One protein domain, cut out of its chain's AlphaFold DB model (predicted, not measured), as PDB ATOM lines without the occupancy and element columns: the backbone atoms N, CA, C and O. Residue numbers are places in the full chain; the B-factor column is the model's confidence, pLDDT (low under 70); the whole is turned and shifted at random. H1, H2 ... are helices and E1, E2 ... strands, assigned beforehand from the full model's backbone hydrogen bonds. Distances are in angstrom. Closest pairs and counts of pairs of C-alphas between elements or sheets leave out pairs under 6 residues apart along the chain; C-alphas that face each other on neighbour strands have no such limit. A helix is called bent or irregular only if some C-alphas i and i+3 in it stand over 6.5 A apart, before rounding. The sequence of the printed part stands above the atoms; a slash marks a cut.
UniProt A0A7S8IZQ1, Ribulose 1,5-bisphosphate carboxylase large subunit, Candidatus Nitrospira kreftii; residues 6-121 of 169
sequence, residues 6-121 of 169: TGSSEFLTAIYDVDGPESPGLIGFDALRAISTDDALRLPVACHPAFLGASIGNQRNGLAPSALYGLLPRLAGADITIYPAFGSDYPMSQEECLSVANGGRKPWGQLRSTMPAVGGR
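What this domain is: This is residues 6 to 121 of the 169 residues of the protein "Ribulose 1,5-bisphosphate carboxylase large subunit" of Candidatus Nitrospira kreftii (UniProt A0A7S8IZQ1). Helices H5 and H6 pack side by side, both on a small ribbon of two parallel strands, E1 and E2. H3 packs on H5 away from H6, with the one-turn helices H2 and H4 nearby, while H1 lies off at one end, apart from the other named elements. The printed part has 116 residues, with six named helices and two named strands that follow each other along the chain as H1 H2 H3 H4 H5 E1 H6 E2; of the 60 residues in named elements helices hold 50 and strands 10, and the class is mostly helix. It is compact, with a radius of gyration of the C-alphas of 13.7 A and spans of 43 by 33 by 22 A.

Where its parts are: H1, residues 6 to 16, begins at C-alpha 6 (30.994, -51.256, -53.036) and is 15.3 A long. H2 is residues 24 to 27, H3 29 to 36 and H4 52 to 55. H5, residues 65 to 75, measures 14.7 A and is only just irregular: C-alphas 69 and 72 are 6.6 A apart. E1 is residues 80 to 84, 13.5 A; H6, 94 to 105, 16.7 A; E2, 115 to 119, 13.0 A, ending at C-alpha 119 (49.118, -33.104, -45.658).

How they stand to each other: E1 and E2 are parallel, with N 81 and O 115 2.9 A apart, within hydrogen-bond range. E1, H6 and E2 form a strand-helix-strand unit, parallel strands joined through a helix, with a right-handed crossover. H5 and H6 touch at a shallow tilt of 13 degrees, the same way; the closest C-alphas, of Ser 66 and Val 100, are 4.0 A apart. H3 touches H5 at a steep tilt of 44 degrees, closest at C-alphas 29 and 73, 7.2 A. H2 and H4 only just touch, with 3 pairs of C-alphas within 8 A, closest at Gly 25 and Leu 52, 4.6 A. In H3 and H6 every O i to N i+4 pair is within hydrogen-bond range; in H1 6 of 7 and in H5 5 of 7 are.

The domain as a whole: The C-alphas farthest apart, of Thr 6 and Arg 60, are 46.5 A apart. The printed part has no cut. The link from H3 to H4 is long, 15 residues. Residues 6 to 21 have pLDDT under 70.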
ATOM      1  N   THR A   6      30.720 -50.958 -54.453       39.62
ATOM      2  CA  THR A   6      30.994 -51.256 -53.036       39.62
ATOM      3  C   THR A   6      32.474 -51.078 -52.685       39.62
ATOM      4  O   THR A   6      32.801 -50.360 -51.744       39.62
ATOM      5  N   GLY A   7      33.387 -51.589 -53.520       40.81
ATOM      6  CA  GLY A   7      34.833 -51.505 -53.257       40.81
ATOM      7  C   GLY A   7      35.418 -50.086 -53.323       40.81
ATOM      8  O   GLY A   7      36.392 -49.789 -52.640       40.81
ATOM      9  N   SER A   8      34.822 -49.175 -54.104       39.22
ATOM     10  CA  SER A   8      35.230 -47.761 -54.124       39.22
ATOM     11  C   SER A   8      34.768 -46.996 -52.885       39.22
ATOM     12  O   SER A   8      35.463 -46.082 -52.453       39.22
ATOM     13  N   SER A   9      33.614 -47.367 -52.319       40.88
ATOM     14  CA  SER A   9      33.104 -46.788 -51.075       40.88
ATOM     15  C   SER A   9      33.979 -47.205 -49.900       40.88
ATOM     16  O   SER A   9      34.434 -46.343 -49.170       40.88
ATOM     17  N   GLU A  10      34.277 -48.498 -49.761       47.97
ATOM     18  CA  GLU A  10      35.094 -49.026 -48.658       47.97
ATOM     19  C   GLU A  10      36.541 -48.512 -48.698       47.97
ATOM     20  O   GLU A  10      37.105 -48.168 -47.663       47.97
ATOM     21  N   PHE A  11      37.127 -48.374 -49.894       41.31
ATOM     22  CA  PHE A  11      38.460 -47.786 -50.058       41.31
ATOM     23  C   PHE A  11      38.490 -46.283 -49.742       41.31
ATOM     24  O   PHE A  11      39.465 -45.788 -49.182       41.31
ATOM     25  N   LEU A  12      37.432 -45.544 -50.099       43.22
ATOM     26  CA  LEU A  12      37.298 -44.132 -49.735       43.22
ATOM     27  C   LEU A  12      37.037 -43.964 -48.239       43.22
ATOM     28  O   LEU A  12      37.614 -43.055 -47.648       43.22
ATOM     29  N   THR A  13      36.238 -44.844 -47.631       47.22
ATOM     30  CA  THR A  13      36.040 -44.892 -46.181       47.22
ATOM     31  C   THR A  13      37.376 -45.112 -45.491       47.22
ATOM     32  O   THR A  13      37.728 -44.285 -44.686       47.22
ATOM     33  N   ALA A  14      38.201 -46.083 -45.891       47.16
ATOM     34  CA  ALA A  14      39.499 -46.342 -45.250       47.16
ATOM     35  C   ALA A  14      40.550 -45.206 -45.351       47.16
ATOM     36  O   ALA A  14      41.606 -45.291 -44.717       47.16
ATOM     37  N   ILE A  15      40.320 -44.177 -46.178       47.47
ATOM     38  CA  ILE A  15      41.271 -43.073 -46.410       47.47
ATOM     39  C   ILE A  15      40.713 -41.710 -45.961       47.47
ATOM     40  O   ILE A  15      41.502 -40.813 -45.649       47.47
ATOM     41  N   TYR A  16      39.390 -41.517 -45.945       48.81
ATOM     42  CA  TYR A  16      38.772 -40.191 -45.833       48.81
ATOM     43  C   TYR A  16      37.616 -40.076 -44.826       48.81
ATOM     44  O   TYR A  16      37.048 -38.981 -44.738       48.81
ATOM     45  N   ASP A  17      37.255 -41.114 -44.067       56.75
ATOM     46  CA  ASP A  17      36.254 -40.970 -43.007       56.75
ATOM     47  C   ASP A  17      36.896 -40.374 -41.737       56.75
ATOM     48  O   ASP A  17      37.502 -41.018 -40.882       56.75
ATOM     49  N   VAL A  18      36.780 -39.054 -41.602       54.59
ATOM     50  CA  VAL A  18      37.358 -38.310 -40.470       54.59
ATOM     51  C   VAL A  18      36.785 -38.723 -39.112       54.59
ATOM     52  O   VAL A  18      37.459 -38.511 -38.106       54.59
ATOM     53  N   ASP A  19      35.589 -39.317 -39.094       55.19
ATOM     54  CA  ASP A  19      34.933 -39.866 -37.902       55.19
ATOM     55  C   ASP A  19      35.045 -41.402 -37.847       55.19
ATOM     56  O   ASP A  19      34.604 -42.044 -36.887       55.19
ATOM     57  N   GLY A  20      35.661 -41.980 -38.876       61.22
ATOM     58  CA  GLY A  20      35.901 -43.391 -39.035       61.22
ATOM     59  C   GLY A  20      37.064 -43.898 -38.182       61.22
ATOM     60  O   GLY A  20      37.841 -43.140 -37.579       61.22
ATOM     61  N   PRO A  21      37.187 -45.223 -38.087       60.44
ATOM     62  CA  PRO A  21      38.131 -45.858 -37.191       60.44
ATOM     63  C   PRO A  21      39.617 -45.725 -37.546       60.44
ATOM     64  O   PRO A  21      40.487 -46.011 -36.721       60.44
ATOM     65  N   GLU A  22      39.918 -45.194 -38.723       70.88
ATOM     66  CA  GLU A  22      41.225 -44.693 -39.134       70.88
ATOM     67  C   GLU A  22      41.707 -43.459 -38.359       70.88
ATOM     68  O   GLU A  22      42.875 -43.085 -38.487       70.88
ATOM     69  N   SER A  23      40.831 -42.803 -37.588       87.62
ATOM     70  CA  SER A  23      41.130 -41.606 -36.799       87.62
ATOM     71  C   SER A  23      41.332 -41.969 -35.320       87.62
ATOM     72  O   SER A  23      40.461 -41.704 -34.483       87.62
ATOM     73  N   PRO A  24      42.492 -42.539 -34.923       91.38
ATOM     74  CA  PRO A  24      42.718 -43.013 -33.557       91.38
ATOM     75  C   PRO A  24      42.713 -41.892 -32.513       91.38
ATOM     76  O   PRO A  24      42.637 -42.177 -31.322       91.38
ATOM     77  N   GLY A  25      42.778 -40.618 -32.916       91.88
ATOM     78  CA  GLY A  25      42.569 -39.512 -31.987       91.88
ATOM     79  C   GLY A  25      41.140 -39.455 -31.444       91.88
ATOM     80  O   GLY A  25      40.956 -39.074 -30.294       91.88
ATOM     81  N   LEU A  26      40.143 -39.866 -32.230       91.25
ATOM     82  CA  LEU A  26      38.743 -39.889 -31.803       91.25
ATOM     83  C   LEU A  26      38.373 -41.203 -31.118       91.25
ATOM     84  O   LEU A  26      37.637 -41.191 -30.134       91.25
ATOM     85  N   ILE A  27      38.893 -42.327 -31.623       89.62
ATOM     86  CA  ILE A  27      38.416 -43.651 -31.205       89.62
ATOM     87  C   ILE A  27      39.485 -44.574 -30.595       89.62
ATOM     88  O   ILE A  27      39.185 -45.689 -30.174       89.62
ATOM     89  N   GLY A  28      40.731 -44.108 -30.510       93.19
ATOM     90  CA  GLY A  28      41.857 -44.847 -29.943       93.19
ATOM     91  C   GLY A  28      42.603 -45.745 -30.938       93.19
ATOM     92  O   GLY A  28      42.066 -46.226 -31.932       93.19
ATOM     93  N   PHE A  29      43.878 -46.013 -30.637       95.44
ATOM     94  CA  PHE A  29      44.755 -46.846 -31.471       95.44
ATOM     95  C   PHE A  29      44.383 -48.339 -31.496       95.44
ATOM     96  O   PHE A  29      44.772 -49.037 -32.429       95.44
ATOM     97  N   ASP A  30      43.643 -48.850 -30.506       95.31
ATOM     98  CA  ASP A  30      43.225 -50.262 -30.510       95.31
ATOM     99  C   ASP A  30      42.158 -50.544 -31.575       95.31
ATOM    100  O   ASP A  30      42.158 -51.613 -32.175       95.31
ATOM    101  N   ALA A  31      41.309 -49.568 -31.897       92.31
ATOM    102  CA  ALA A  31      40.357 -49.719 -32.989       92.31
ATOM    103  C   ALA A  31      41.050 -49.729 -34.364       92.31
ATOM    104  O   ALA A  31      40.737 -50.569 -35.205       92.31
ATOM    105  N   LEU A  32      42.068 -48.881 -34.551       93.12
ATOM    106  CA  LEU A  32      42.945 -48.935 -35.726       93.12
ATOM    107  C   LEU A  32      43.638 -50.307 -35.845       93.12
ATOM    108  O   LEU A  32      43.691 -50.884 -36.930       93.12
ATOM    109  N   ARG A  33      44.103 -50.869 -34.718       94.94
ATOM    110  CA  ARG A  33      44.654 -52.233 -34.644       94.94
ATOM    111  C   ARG A  33      43.625 -53.303 -35.011       94.94
ATOM    112  O   ARG A  33      43.966 -54.258 -35.706       94.94
ATOM    113  N   ALA A  34      42.393 -53.193 -34.524       92.69
ATOM    114  CA  ALA A  34      41.347 -54.169 -34.820       92.69
ATOM    115  C   ALA A  34      41.103 -54.275 -36.334       92.69
ATOM    116  O   ALA A  34      40.998 -55.375 -36.862       92.69
ATOM    117  N   ILE A  35      41.126 -53.143 -37.037       90.31
ATOM    118  CA  ILE A  35      40.936 -53.075 -38.492       90.31
ATOM    119  C   ILE A  35      42.165 -53.546 -39.254       90.31
ATOM    120  O   ILE A  35      42.038 -54.312 -40.203       90.31
ATOM    121  N   SER A  36      43.366 -53.151 -38.830       91.06
ATOM    122  CA  SER A  36      44.602 -53.587 -39.496       91.06
ATOM    123  C   SER A  36      44.869 -55.092 -39.377       91.06
ATOM    124  O   SER A  36      45.698 -55.632 -40.109       91.06
ATOM    125  N   THR A  37      44.174 -55.769 -38.459       91.56
ATOM    126  CA  THR A  37      44.242 -57.223 -38.261       91.56
ATOM    127  C   THR A  37      43.032 -57.973 -38.820       91.56
ATOM    128  O   THR A  37      42.989 -59.199 -38.720       91.56
ATOM    129  N   ASP A  38      42.074 -57.273 -39.435       90.25
ATOM    130  CA  ASP A  38      40.933 -57.896 -40.098       90.25
ATOM    131  C   ASP A  38      41.303 -58.339 -41.525       90.25
ATOM    132  O   ASP A  38      41.240 -57.584 -42.501       90.25
ATOM    133  N   ASP A  39      41.669 -59.615 -41.647       87.62
ATOM    134  CA  ASP A  39      42.012 -60.263 -42.917       87.62
ATOM    135  C   ASP A  39      40.845 -60.319 -43.926       87.62
ATOM    136  O   ASP A  39      41.065 -60.675 -45.093       87.62
ATOM    137  N   ALA A  40      39.609 -60.002 -43.515       88.75
ATOM    138  CA  ALA A  40      38.472 -59.902 -44.424       88.75
ATOM    139  C   ALA A  40      38.502 -58.605 -45.244       88.75
ATOM    140  O   ALA A  40      38.079 -58.626 -46.401       88.75
ATOM    141  N   LEU A  41      39.046 -57.511 -44.692       84.25
ATOM    142  CA  LEU A  41      39.120 -56.219 -45.382       84.25
ATOM    143  C   LEU A  41      40.089 -56.269 -46.564       84.25
ATOM    144  O   LEU A  41      39.748 -55.842 -47.660       84.25
ATOM    145  N   ARG A  42      41.296 -56.818 -46.362       83.38
ATOM    146  CA  ARG A  42      42.357 -56.920 -47.392       83.38
ATOM    147  C   ARG A  42      42.685 -55.596 -48.101       83.38
ATOM    148  O   ARG A  42      43.107 -55.604 -49.260       83.38
ATOM    149  N   LEU A  43      42.518 -54.470 -47.412       87.69
ATOM    150  CA  LEU A  43      42.820 -53.133 -47.920       87.69
ATOM    151  C   LEU A  43      43.940 -52.483 -47.099       87.69
ATOM    152  O   LEU A  43      44.057 -52.775 -45.909       87.69
ATOM    153  N   PRO A  44      44.752 -51.595 -47.705       90.44
ATOM    154  CA  PRO A  44      45.679 -50.764 -46.947       90.44
ATOM    155  C   PRO A  44      44.937 -49.878 -45.944       90.44
ATOM    156  O   PRO A  44      43.913 -49.286 -46.285       90.44
ATOM    157  N   VAL A  45      45.496 -49.730 -44.746       91.44
ATOM    158  CA  VAL A  45      44.933 -48.879 -43.689       91.44
ATOM    159  C   VAL A  45      45.718 -47.575 -43.592       91.44
ATOM    160  O   VAL A  45      46.922 -47.578 -43.316       91.44
ATOM    161  N   ALA A  46      45.043 -46.445 -43.796       93.56
ATOM    162  CA  ALA A  46      45.608 -45.127 -43.533       93.56
ATOM    163  C   ALA A  46      45.246 -44.669 -42.117       93.56
ATOM    164  O   ALA A  46      44.125 -44.855 -41.680       93.56
ATOM    165  N   CYS A  47      46.184 -44.062 -41.393       94.94
ATOM    166  CA  CYS A  47      45.927 -43.421 -40.106       94.94
ATOM    167  C   CYS A  47      45.716 -41.921 -40.327       94.94
ATOM    168  O   CYS A  47      46.656 -41.207 -40.691       94.94
ATOM    169  N   HIS A  48      44.502 -41.438 -40.085       93.25
ATOM    170  CA  HIS A  48      44.137 -40.035 -40.214       93.25
ATOM    171  C   HIS A  48      44.451 -39.261 -38.911       93.25
ATOM    172  O   HIS A  48      44.179 -39.750 -37.811       93.25
ATOM    173  N   PRO A  49      45.023 -38.038 -38.970       92.69
ATOM    174  CA  PRO A  49      45.525 -37.338 -37.786       92.69
ATOM    175  C   PRO A  49      44.447 -36.563 -37.022       92.69
ATOM    176  O   PRO A  49      44.782 -35.715 -36.187       92.69
ATOM    177  N   ALA A  50      43.162 -36.794 -37.318       91.00
ATOM    178  CA  ALA A  50      42.068 -36.106 -36.643       91.00
ATOM    179  C   ALA A  50      42.209 -36.261 -35.126       91.00
ATOM    180  O   ALA A  50      42.476 -37.346 -34.611       91.00
ATOM    181  N   PHE A  51      42.082 -35.135 -34.424       92.12
ATOM    182  CA  PHE A  51      42.207 -35.009 -32.971       92.12
ATOM    183  C   PHE A  51      43.586 -35.342 -32.355       92.12
ATOM    184  O   PHE A  51      43.877 -34.874 -31.255       92.12
ATOM    185  N   LEU A  52      44.500 -36.021 -33.062       93.06
ATOM    186  CA  LEU A  52      45.853 -36.309 -32.560       93.06
ATOM    187  C   LEU A  52      46.635 -35.032 -32.223       93.06
ATOM    188  O   LEU A  52      47.377 -35.003 -31.243       93.06
ATOM    189  N   GLY A  53      46.409 -33.941 -32.959       90.56
ATOM    190  CA  GLY A  53      47.043 -32.648 -32.689       90.56
ATOM    191  C   GLY A  53      46.838 -32.123 -31.260       90.56
ATOM    192  O   GLY A  53      47.703 -31.415 -30.759       90.56
ATOM    193  N   ALA A  54      45.760 -32.518 -30.571       90.56
ATOM    194  CA  ALA A  54      45.519 -32.146 -29.174       90.56
ATOM    195  C   ALA A  54      46.492 -32.817 -28.184       90.56
ATOM    196  O   ALA A  54      46.645 -32.353 -27.057       90.56
ATOM    197  N   SER A  55      47.148 -33.904 -28.600       91.50
ATOM    198  CA  SER A  55      48.136 -34.636 -27.798       91.50
ATOM    199  C   SER A  55      49.575 -34.185 -28.061       91.50
ATOM    200  O   SER A  55      50.482 -34.587 -27.326       91.50
ATOM    201  N   ILE A  56      49.804 -33.360 -29.090       89.19
ATOM    202  CA  ILE A  56      51.101 -32.717 -29.310       89.19
ATOM    203  C   ILE A  56      51.285 -31.646 -28.240       89.19
ATOM    204  O   ILE A  56      50.455 -30.751 -28.088       89.19
ATOM    205  N   GLY A  57      52.374 -31.751 -27.487       79.00
ATOM    206  CA  GLY A  57      52.724 -30.773 -26.466       79.00
ATOM    207  C   GLY A  57      53.994 -29.999 -26.801       79.00
ATOM    208  O   GLY A  57      54.513 -30.046 -27.913       79.00
ATOM    209  N   ASN A  58      54.479 -29.244 -25.821       80.38
ATOM    210  CA  ASN A  58      55.764 -28.553 -25.900       80.38
ATOM    211  C   ASN A  58      56.899 -29.457 -25.383       80.38
ATOM    212  O   ASN A  58      56.677 -30.595 -24.995       80.38
ATOM    213  N   GLN A  59      58.127 -28.941 -25.287       76.62
ATOM    214  CA  GLN A  59      59.277 -29.731 -24.813       76.62
ATOM    215  C   GLN A  59      59.136 -30.351 -23.404       76.62
ATOM    216  O   GLN A  59      59.988 -31.137 -22.999       76.62
ATOM    217  N   ARG A  60      58.104 -29.993 -22.632       85.25
ATOM    218  CA  ARG A  60      57.860 -30.476 -21.265       85.25
ATOM    219  C   ARG A  60      56.562 -31.269 -21.098       85.25
ATOM    220  O   ARG A  60      56.307 -31.737 -19.991       85.25
ATOM    221  N   ASN A  61      55.719 -31.396 -22.124       88.25
ATOM    222  CA  ASN A  61      54.440 -32.104 -22.019       88.25
ATOM    223  C   ASN A  61      53.985 -32.700 -23.359       88.25
ATOM    224  O   ASN A  61      54.551 -32.408 -24.404       88.25
ATOM    225  N   GLY A  62      52.948 -33.538 -23.316       91.50
ATOM    226  CA  GLY A  62      52.387 -34.180 -24.504       91.50
ATOM    227  C   GLY A  62      53.291 -35.252 -25.112       91.50
ATOM    228  O   GLY A  62      54.220 -35.756 -24.477       91.50
ATOM    229  N   LEU A  63      52.971 -35.633 -26.345       93.25
ATOM    230  CA  LEU A  63      53.658 -36.680 -27.091       93.25
ATOM    231  C   LEU A  63      54.549 -36.075 -28.176       93.25
ATOM    232  O   LEU A  63      54.156 -35.144 -28.878       93.25
ATOM    233  N   ALA A  64      55.741 -36.650 -28.337       92.38
ATOM    234  CA  ALA A  64      56.629 -36.294 -29.434       92.38
ATOM    235  C   ALA A  64      55.960 -36.622 -30.785       92.38
ATOM    236  O   ALA A  64      55.395 -37.717 -30.913       92.38
ATOM    237  N   PRO A  65      56.074 -35.758 -31.813       94.06
ATOM    238  CA  PRO A  65      55.489 -36.022 -33.126       94.06
ATOM    239  C   PRO A  65      55.903 -37.377 -33.709       94.06
ATOM    240  O   PRO A  65      55.054 -38.120 -34.196       94.06
ATOM    241  N   SER A  66      57.183 -37.749 -33.589       94.00
ATOM    242  CA  SER A  66      57.706 -39.043 -34.054       94.00
ATOM    243  C   SER A  66      57.004 -40.246 -33.428       94.00
ATOM    244  O   SER A  66      56.777 -41.250 -34.105       94.00
ATOM    245  N   ALA A  67      56.636 -40.151 -32.151       94.12
ATOM    246  CA  ALA A  67      55.882 -41.188 -31.471       94.12
ATOM    247  C   ALA A  67      54.418 -41.172 -31.924       94.12
ATOM    248  O   ALA A  67      53.900 -42.206 -32.339       94.12
ATOM    249  N   LEU A  68      53.780 -39.997 -31.886       95.50
ATOM    250  CA  LEU A  68      52.345 -39.852 -32.112       95.50
ATOM    251  C   LEU A  68      51.916 -40.144 -33.550       95.50
ATOM    252  O   LEU A  68      50.936 -40.850 -33.759       95.50
ATOM    253  N   TYR A  69      52.644 -39.607 -34.526       95.88
ATOM    254  CA  TYR A  69      52.328 -39.757 -35.945       95.88
ATOM    255  C   TYR A  69      53.164 -40.841 -36.629       95.88
ATOM    256  O   TYR A  69      52.808 -41.289 -37.709       95.88
ATOM    257  N   GLY A  70      54.297 -41.254 -36.058       95.44
ATOM    258  CA  GLY A  70      55.172 -42.255 -36.677       95.44
ATOM    259  C   GLY A  70      54.988 -43.635 -36.064       95.44
ATOM    260  O   GLY A  70      54.496 -44.565 -36.700       95.44
ATOM    261  N   LEU A  71      55.414 -43.772 -34.810       95.44
ATOM    262  CA  LEU A  71      55.519 -45.068 -34.152       95.44
ATOM    263  C   LEU A  71      54.165 -45.678 -33.771       95.44
ATOM    264  O   LEU A  71      53.942 -46.855 -34.039       95.44
ATOM    265  N   LEU A  72      53.273 -44.915 -33.134       96.06
ATOM    266  CA  LEU A  72      51.987 -45.442 -32.668       96.06
ATOM    267  C   LEU A  72      51.101 -45.937 -33.827       96.06
ATOM    268  O   LEU A  72      50.641 -47.076 -33.736       96.06
ATOM    269  N   PRO A  73      50.932 -45.196 -34.944       96.06
ATOM    270  CA  PRO A  73      50.201 -45.696 -36.108       96.06
ATOM    271  C   PRO A  73      50.809 -46.978 -36.674       96.06
ATOM    272  O   PRO A  73      50.093 -47.932 -36.965       96.06
ATOM    273  N   ARG A  74      52.143 -47.043 -36.756       96.62
ATOM    274  CA  ARG A  74      52.860 -48.232 -37.231       96.62
ATOM    275  C   ARG A  74      52.627 -49.448 -36.331       96.62
ATOM    276  O   ARG A  74      52.411 -50.544 -36.835       96.62
ATOM    277  N   LEU A  75      52.674 -49.270 -35.009       96.06
ATOM    278  CA  LEU A  75      52.400 -50.339 -34.040       96.06
ATOM    279  C   LEU A  75      50.939 -50.793 -34.079       96.06
ATOM    280  O   LEU A  75      50.667 -51.975 -33.897       96.06
ATOM    281  N   ALA A  76      50.019 -49.870 -34.354       95.69
ATOM    282  CA  ALA A  76      48.611 -50.168 -34.590       95.69
ATOM    283  C   ALA A  76      48.347 -50.793 -35.975       95.69
ATOM    284  O   ALA A  76      47.204 -51.093 -36.299       95.69
ATOM    285  N   GLY A  77      49.383 -51.022 -36.788       94.44
ATOM    286  CA  GLY A  77      49.285 -51.719 -38.070       94.44
ATOM    287  C   GLY A  77      48.874 -50.845 -39.254       94.44
ATOM    288  O   GLY A  77      48.493 -51.389 -40.281       94.44
ATOM    289  N   ALA A  78      48.965 -49.516 -39.149       95.25
ATOM    290  CA  ALA A  78      48.702 -48.636 -40.284       95.25
ATOM    291  C   ALA A  78      49.768 -48.798 -41.381       95.25
ATOM    292  O   ALA A  78      50.971 -48.671 -41.123       95.25
ATOM    293  N   ASP A  79      49.330 -48.989 -42.622       94.88
ATOM    294  CA  ASP A  79      50.197 -49.019 -43.802       94.88
ATOM    295  C   ASP A  79      50.625 -47.610 -44.228       94.88
ATOM    296  O   ASP A  79      51.718 -47.430 -44.766       94.88
ATOM    297  N   ILE A  80      49.780 -46.608 -43.967       95.81
ATOM    298  CA  ILE A  80      50.026 -45.193 -44.254       95.81
ATOM    299  C   ILE A  80      49.767 -44.382 -42.985       95.81
ATOM    300  O   ILE A  80      48.764 -44.590 -42.311       95.81
ATOM    301  N   THR A  81      50.621 -43.410 -42.677       96.00
ATOM    302  CA  THR A  81      50.373 -42.462 -41.586       96.00
ATOM    303  C   THR A  81      50.340 -41.032 -42.099       96.00
ATOM    304  O   THR A  81      51.311 -40.549 -42.689       96.00
ATOM    305  N   ILE A  82      49.201 -40.361 -41.910       95.00
ATOM    306  CA  ILE A  82      48.970 -39.002 -42.389       95.00
ATOM    307  C   ILE A  82      49.294 -38.013 -41.270       95.00
ATOM    308  O   ILE A  82      48.828 -38.162 -40.143       95.00
ATOM    309  N   TYR A  83      50.073 -36.974 -41.567       94.50
ATOM    310  CA  TYR A  83      50.427 -35.942 -40.590       94.50
ATOM    311  C   TYR A  83      50.697 -34.580 -41.245       94.50
ATOM    312  O   TYR A  83      50.895 -34.497 -42.463       94.50
ATOM    313  N   PRO A  84      50.688 -33.483 -40.465       93.31
ATOM    314  CA  PRO A  84      50.906 -32.154 -41.015       93.31
ATOM    315  C   PRO A  84      52.307 -31.975 -41.611       93.31
ATOM    316  O   PRO A  84      53.313 -32.347 -41.006       93.31
ATOM    317  N   ALA A  85      52.370 -31.355 -42.787       92.19
ATOM    318  CA  ALA A  85      53.603 -30.902 -43.412       92.19
ATOM    319  C   ALA A  85      54.171 -29.678 -42.677       92.19
ATOM    320  O   ALA A  85      53.417 -28.813 -42.221       92.19
ATOM    321  N   PHE A  86      55.497 -29.551 -42.640       91.75
ATOM    322  CA  PHE A  86      56.152 -28.341 -42.150       91.75
ATOM    323  C   PHE A  86      55.812 -27.139 -43.039       91.75
ATOM    324  O   PHE A  86      55.442 -27.294 -44.209       91.75
ATOM    325  N   GLY A  87      55.905 -25.930 -42.481       86.06
ATOM    326  CA  GLY A  87      55.545 -24.700 -43.200       86.06
ATOM    327  C   GLY A  87      54.059 -24.614 -43.579       86.06
ATOM    328  O   GLY A  87      53.695 -23.877 -44.491       86.06
ATOM    329  N   SER A  88      53.208 -25.409 -42.929       84.88
ATOM    330  CA  SER A  88      51.753 -25.246 -42.952       84.88
ATOM    331  C   SER A  88      51.296 -24.439 -41.729       84.88
ATOM    332  O   SER A  88      52.112 -24.030 -40.907       84.88
ATOM    333  N   ASP A  89      49.987 -24.239 -41.576       82.75
ATOM    334  CA  ASP A  89      49.410 -23.586 -40.390       82.75
ATOM    335  C   ASP A  89      49.576 -24.413 -39.097       82.75
ATOM    336  O   ASP A  89      49.214 -23.952 -38.015       82.75
ATOM    337  N   TYR A  90      50.091 -25.643 -39.192       82.19
ATOM    338  CA  TYR A  90      50.354 -26.505 -38.045       82.19
ATOM    339  C   TYR A  90      51.790 -26.307 -37.532       82.19
ATOM    340  O   TYR A  90      52.716 -26.208 -38.343       82.19
ATOM    341  N   PRO A  91      52.013 -26.301 -36.202       83.06
ATOM    342  CA  PRO A  91      53.320 -26.047 -35.602       83.06
ATOM    343  C   PRO A  91      54.223 -27.290 -35.675       83.06
ATOM    344  O   PRO A  91      54.515 -27.914 -34.664       83.06
ATOM    345  N   MET A  92      54.634 -27.665 -36.886       89.81
ATOM    346  CA  MET A  92      55.572 -28.757 -37.154       89.81
ATOM    347  C   MET A  92      56.803 -28.203 -37.869       89.81
ATOM    348  O   MET A  92      56.707 -27.632 -38.959       89.81
ATOM    349  N   SER A  93      57.973 -28.385 -37.266       92.44
ATOM    350  CA  SER A  93      59.258 -28.122 -37.911       92.44
ATOM    351  C   SER A  93      59.591 -29.195 -38.953       92.44
ATOM    352  O   SER A  93      59.065 -30.312 -38.933       92.44
ATOM    353  N   GLN A  94      60.512 -28.880 -39.868       94.50
ATOM    354  CA  GLN A  94      61.023 -29.861 -40.829       94.50
ATOM    355  C   GLN A  94      61.660 -31.069 -40.122       94.50
ATOM    356  O   GLN A  94      61.451 -32.203 -40.546       94.50
ATOM    357  N   GLU A  95      62.393 -30.846 -39.026       95.00
ATOM    358  CA  GLU A  95      63.009 -31.918 -38.237       95.00
ATOM    359  C   GLU A  95      61.957 -32.852 -37.628       95.00
ATOM    360  O   GLU A  95      62.064 -34.073 -37.756       95.00
ATOM    361  N   GLU A  96      60.890 -32.302 -37.046       94.44
ATOM    362  CA  GLU A  96      59.787 -33.102 -36.507       94.44
ATOM    363  C   GLU A  96      59.102 -33.910 -37.609       94.44
ATOM    364  O   GLU A  96      58.906 -35.116 -37.460       94.44
ATOM    365  N   CYS A  97      58.813 -33.290 -38.751       95.19
ATOM    366  CA  CYS A  97      58.239 -33.963 -39.912       95.19
ATOM    367  C   CYS A  97      59.096 -35.141 -40.416       95.19
ATOM    368  O   CYS A  97      58.554 -36.190 -40.779       95.19
ATOM    369  N   LEU A  98      60.423 -34.997 -40.417       95.44
ATOM    370  CA  LEU A  98      61.348 -36.071 -40.790       95.44
ATOM    371  C   LEU A  98      61.469 -37.135 -39.700       95.44
ATOM    372  O   LEU A  98      61.582 -38.321 -40.010       95.44
ATOM    373  N   SER A  99      61.387 -36.740 -38.430       95.44
ATOM    374  CA  SER A  99      61.382 -37.675 -37.305       95.44
ATOM    375  C   SER A  99      60.169 -38.614 -37.345       95.44
ATOM    376  O   SER A  99      60.305 -39.796 -37.028       95.44
ATOM    377  N   VAL A 100      59.012 -38.124 -37.813       96.25
ATOM    378  CA  VAL A 100      57.805 -38.929 -38.063       96.25
ATOM    379  C   VAL A 100      58.051 -39.958 -39.160       96.25
ATOM    380  O   VAL A 100      57.876 -41.155 -38.923       96.25
ATOM    381  N   ALA A 101      58.527 -39.519 -40.331       95.62
ATOM    382  CA  ALA A 101      58.846 -40.423 -41.436       95.62
ATOM    383  C   ALA A 101      59.877 -41.487 -41.028       95.62
ATOM    384  O   ALA A 101      59.718 -42.667 -41.339       95.62
ATOM    385  N   ASN A 102      60.911 -41.098 -40.280       94.00
ATOM    386  CA  ASN A 102      61.911 -42.034 -39.780       94.00
ATOM    387  C   ASN A 102      61.316 -43.031 -38.772       94.00
ATOM    388  O   ASN A 102      61.589 -44.225 -38.867       94.00
ATOM    389  N   GLY A 103      60.461 -42.581 -37.847       90.62
ATOM    390  CA  GLY A 103      59.742 -43.467 -36.923       90.62
ATOM    391  C   GLY A 103      58.898 -44.516 -37.654       90.62
ATOM    392  O   GLY A 103      58.868 -45.687 -37.262       90.62
ATOM    393  N   GLY A 104      58.297 -44.121 -38.777       89.69
ATOM    394  CA  GLY A 104      57.516 -45.017 -39.619       89.69
ATOM    395  C   GLY A 104      58.341 -46.037 -40.415       89.69
ATOM    396  O   GLY A 104      57.877 -47.154 -40.647       89.69
ATOM    397  N   ARG A 105      59.581 -45.703 -40.792       90.31
ATOM    398  CA  ARG A 105      60.401 -46.520 -41.711       90.31
ATOM    399  C   ARG A 105      61.542 -47.293 -41.051       90.31
ATOM    400  O   ARG A 105      61.967 -48.312 -41.590       90.31
ATOM    401  N   LYS A 106      62.065 -46.833 -39.909       91.56
ATOM    402  CA  LYS A 106      63.270 -47.406 -39.288       91.56
ATOM    403  C   LYS A 106      63.108 -48.920 -39.044       91.56
ATOM    404  O   LYS A 106      62.051 -49.329 -38.554       91.56
ATOM    405  N   PRO A 107      64.121 -49.761 -39.324       93.06
ATOM    406  CA  PRO A 107      64.054 -51.188 -39.018       93.06
ATOM    407  C   PRO A 107      63.707 -51.437 -37.546       93.06
ATOM    408  O   PRO A 107      64.333 -50.860 -36.654       93.06
ATOM    409  N   TRP A 108      62.710 -52.287 -37.297       92.81
ATOM    410  CA  TRP A 108      62.284 -52.648 -35.946       92.81
ATOM    411  C   TRP A 108      61.780 -54.090 -35.903       92.81
ATOM    412  O   TRP A 108      60.586 -54.360 -36.015       92.81
ATOM    413  N   GLY A 109      62.702 -55.033 -35.698       93.31
ATOM    414  CA  GLY A 109      62.367 -56.454 -35.619       93.31
ATOM    415  C   GLY A 109      61.589 -56.913 -36.852       93.31
ATOM    416  O   GLY A 109      62.041 -56.714 -37.976       93.31
ATOM    417  N   GLN A 110      60.413 -57.500 -36.629       92.56
ATOM    418  CA  GLN A 110      59.520 -57.989 -37.686       92.56
ATOM    419  C   GLN A 110      58.438 -56.971 -38.093       92.56
ATOM    420  O   GLN A 110      57.588 -57.277 -38.928       92.56
ATOM    421  N   LEU A 111      58.438 -55.767 -37.509       93.62
ATOM    422  CA  LEU A 111      57.410 -54.767 -37.776       93.62
ATOM    423  C   LEU A 111      57.617 -54.143 -39.159       93.62
ATOM    424  O   LEU A 111      58.636 -53.490 -39.418       93.62
ATOM    425  N   ARG A 112      56.614 -54.295 -40.029       93.75
ATOM    426  CA  ARG A 112      56.576 -53.658 -41.352       93.75
ATOM    427  C   ARG A 112      56.676 -52.133 -41.223       93.75
ATOM    428  O   ARG A 112      56.260 -51.557 -40.216       93.75
ATOM    429  N   SER A 113      57.295 -51.479 -42.202       95.00
ATOM    430  CA  SER A 113      57.335 -50.015 -42.281       95.00
ATOM    431  C   SER A 113      55.954 -49.449 -42.606       95.00
ATOM    432  O   SER A 113      55.203 -50.082 -43.340       95.00
ATOM    433  N   THR A 114      55.671 -48.236 -42.134       95.69
ATOM    434  CA  THR A 114      54.501 -47.447 -42.544       95.69
ATOM    435  C   THR A 114      54.937 -46.309 -43.466       95.69
ATOM    436  O   THR A 114      56.004 -45.709 -43.279       95.69
ATOM    437  N   MET A 115      54.137 -46.036 -44.492       95.88
ATOM    438  CA  MET A 115      54.386 -45.006 -45.493       95.88
ATOM    439  C   MET A 115      53.988 -43.632 -44.933       95.88
ATOM    440  O   MET A 115      52.819 -43.427 -44.599       95.88
ATOM    441  N   PRO A 116      54.906 -42.658 -44.825       95.62
ATOM    442  CA  PRO A 116      54.529 -41.321 -44.393       95.62
ATOM    443  C   PRO A 116      53.747 -40.599 -45.488       95.62
ATOM    444  O   PRO A 116      54.128 -40.597 -46.663       95.62
ATOM    445  N   ALA A 117      52.674 -39.940 -45.074       95.31
ATOM    446  CA  ALA A 117      51.826 -39.125 -45.916       95.31
ATOM    447  C   ALA A 117      51.714 -37.717 -45.320       95.31
ATOM    448  O   ALA A 117      51.161 -37.518 -44.242       95.31
ATOM    449  N   VAL A 118      52.252 -36.716 -46.011       92.94
ATOM    450  CA  VAL A 118      52.228 -35.333 -45.522       92.94
ATOM    451  C   VAL A 118      51.058 -34.568 -46.129       92.94
ATOM    452  O   VAL A 118      50.870 -34.549 -47.347       92.94
ATOM    453  N   GLY A 119      50.264 -33.929 -45.274       90.06
ATOM    454  CA  GLY A 119      49.118 -33.104 -45.658       90.06
ATOM    455  C   GLY A 119      49.238 -31.678 -45.124       90.06
ATOM    456  O   GLY A 119      49.954 -31.420 -44.165       90.06
ATOM    457  N   GLY A 120      48.532 -30.723 -45.733       84.69
ATOM    458  CA  GLY A 120      48.521 -29.338 -45.237       84.69
ATOM    459  C   GLY A 120      48.454 -28.283 -46.331       84.69
ATOM    460  O   GLY A 120      49.381 -27.498 -46.488       84.69
ATOM    461  N   ARG A 121      47.354 -28.273 -47.099       84.62
ATOM    462  CA  ARG A 121      47.096 -27.308 -48.192       84.62
ATOM    463  C   ARG A 121      48.278 -27.145 -49.162       84.62
ATOM    464  O   ARG A 121      48.574 -26.042 -49.611       84.62
TER     465      ARG A 121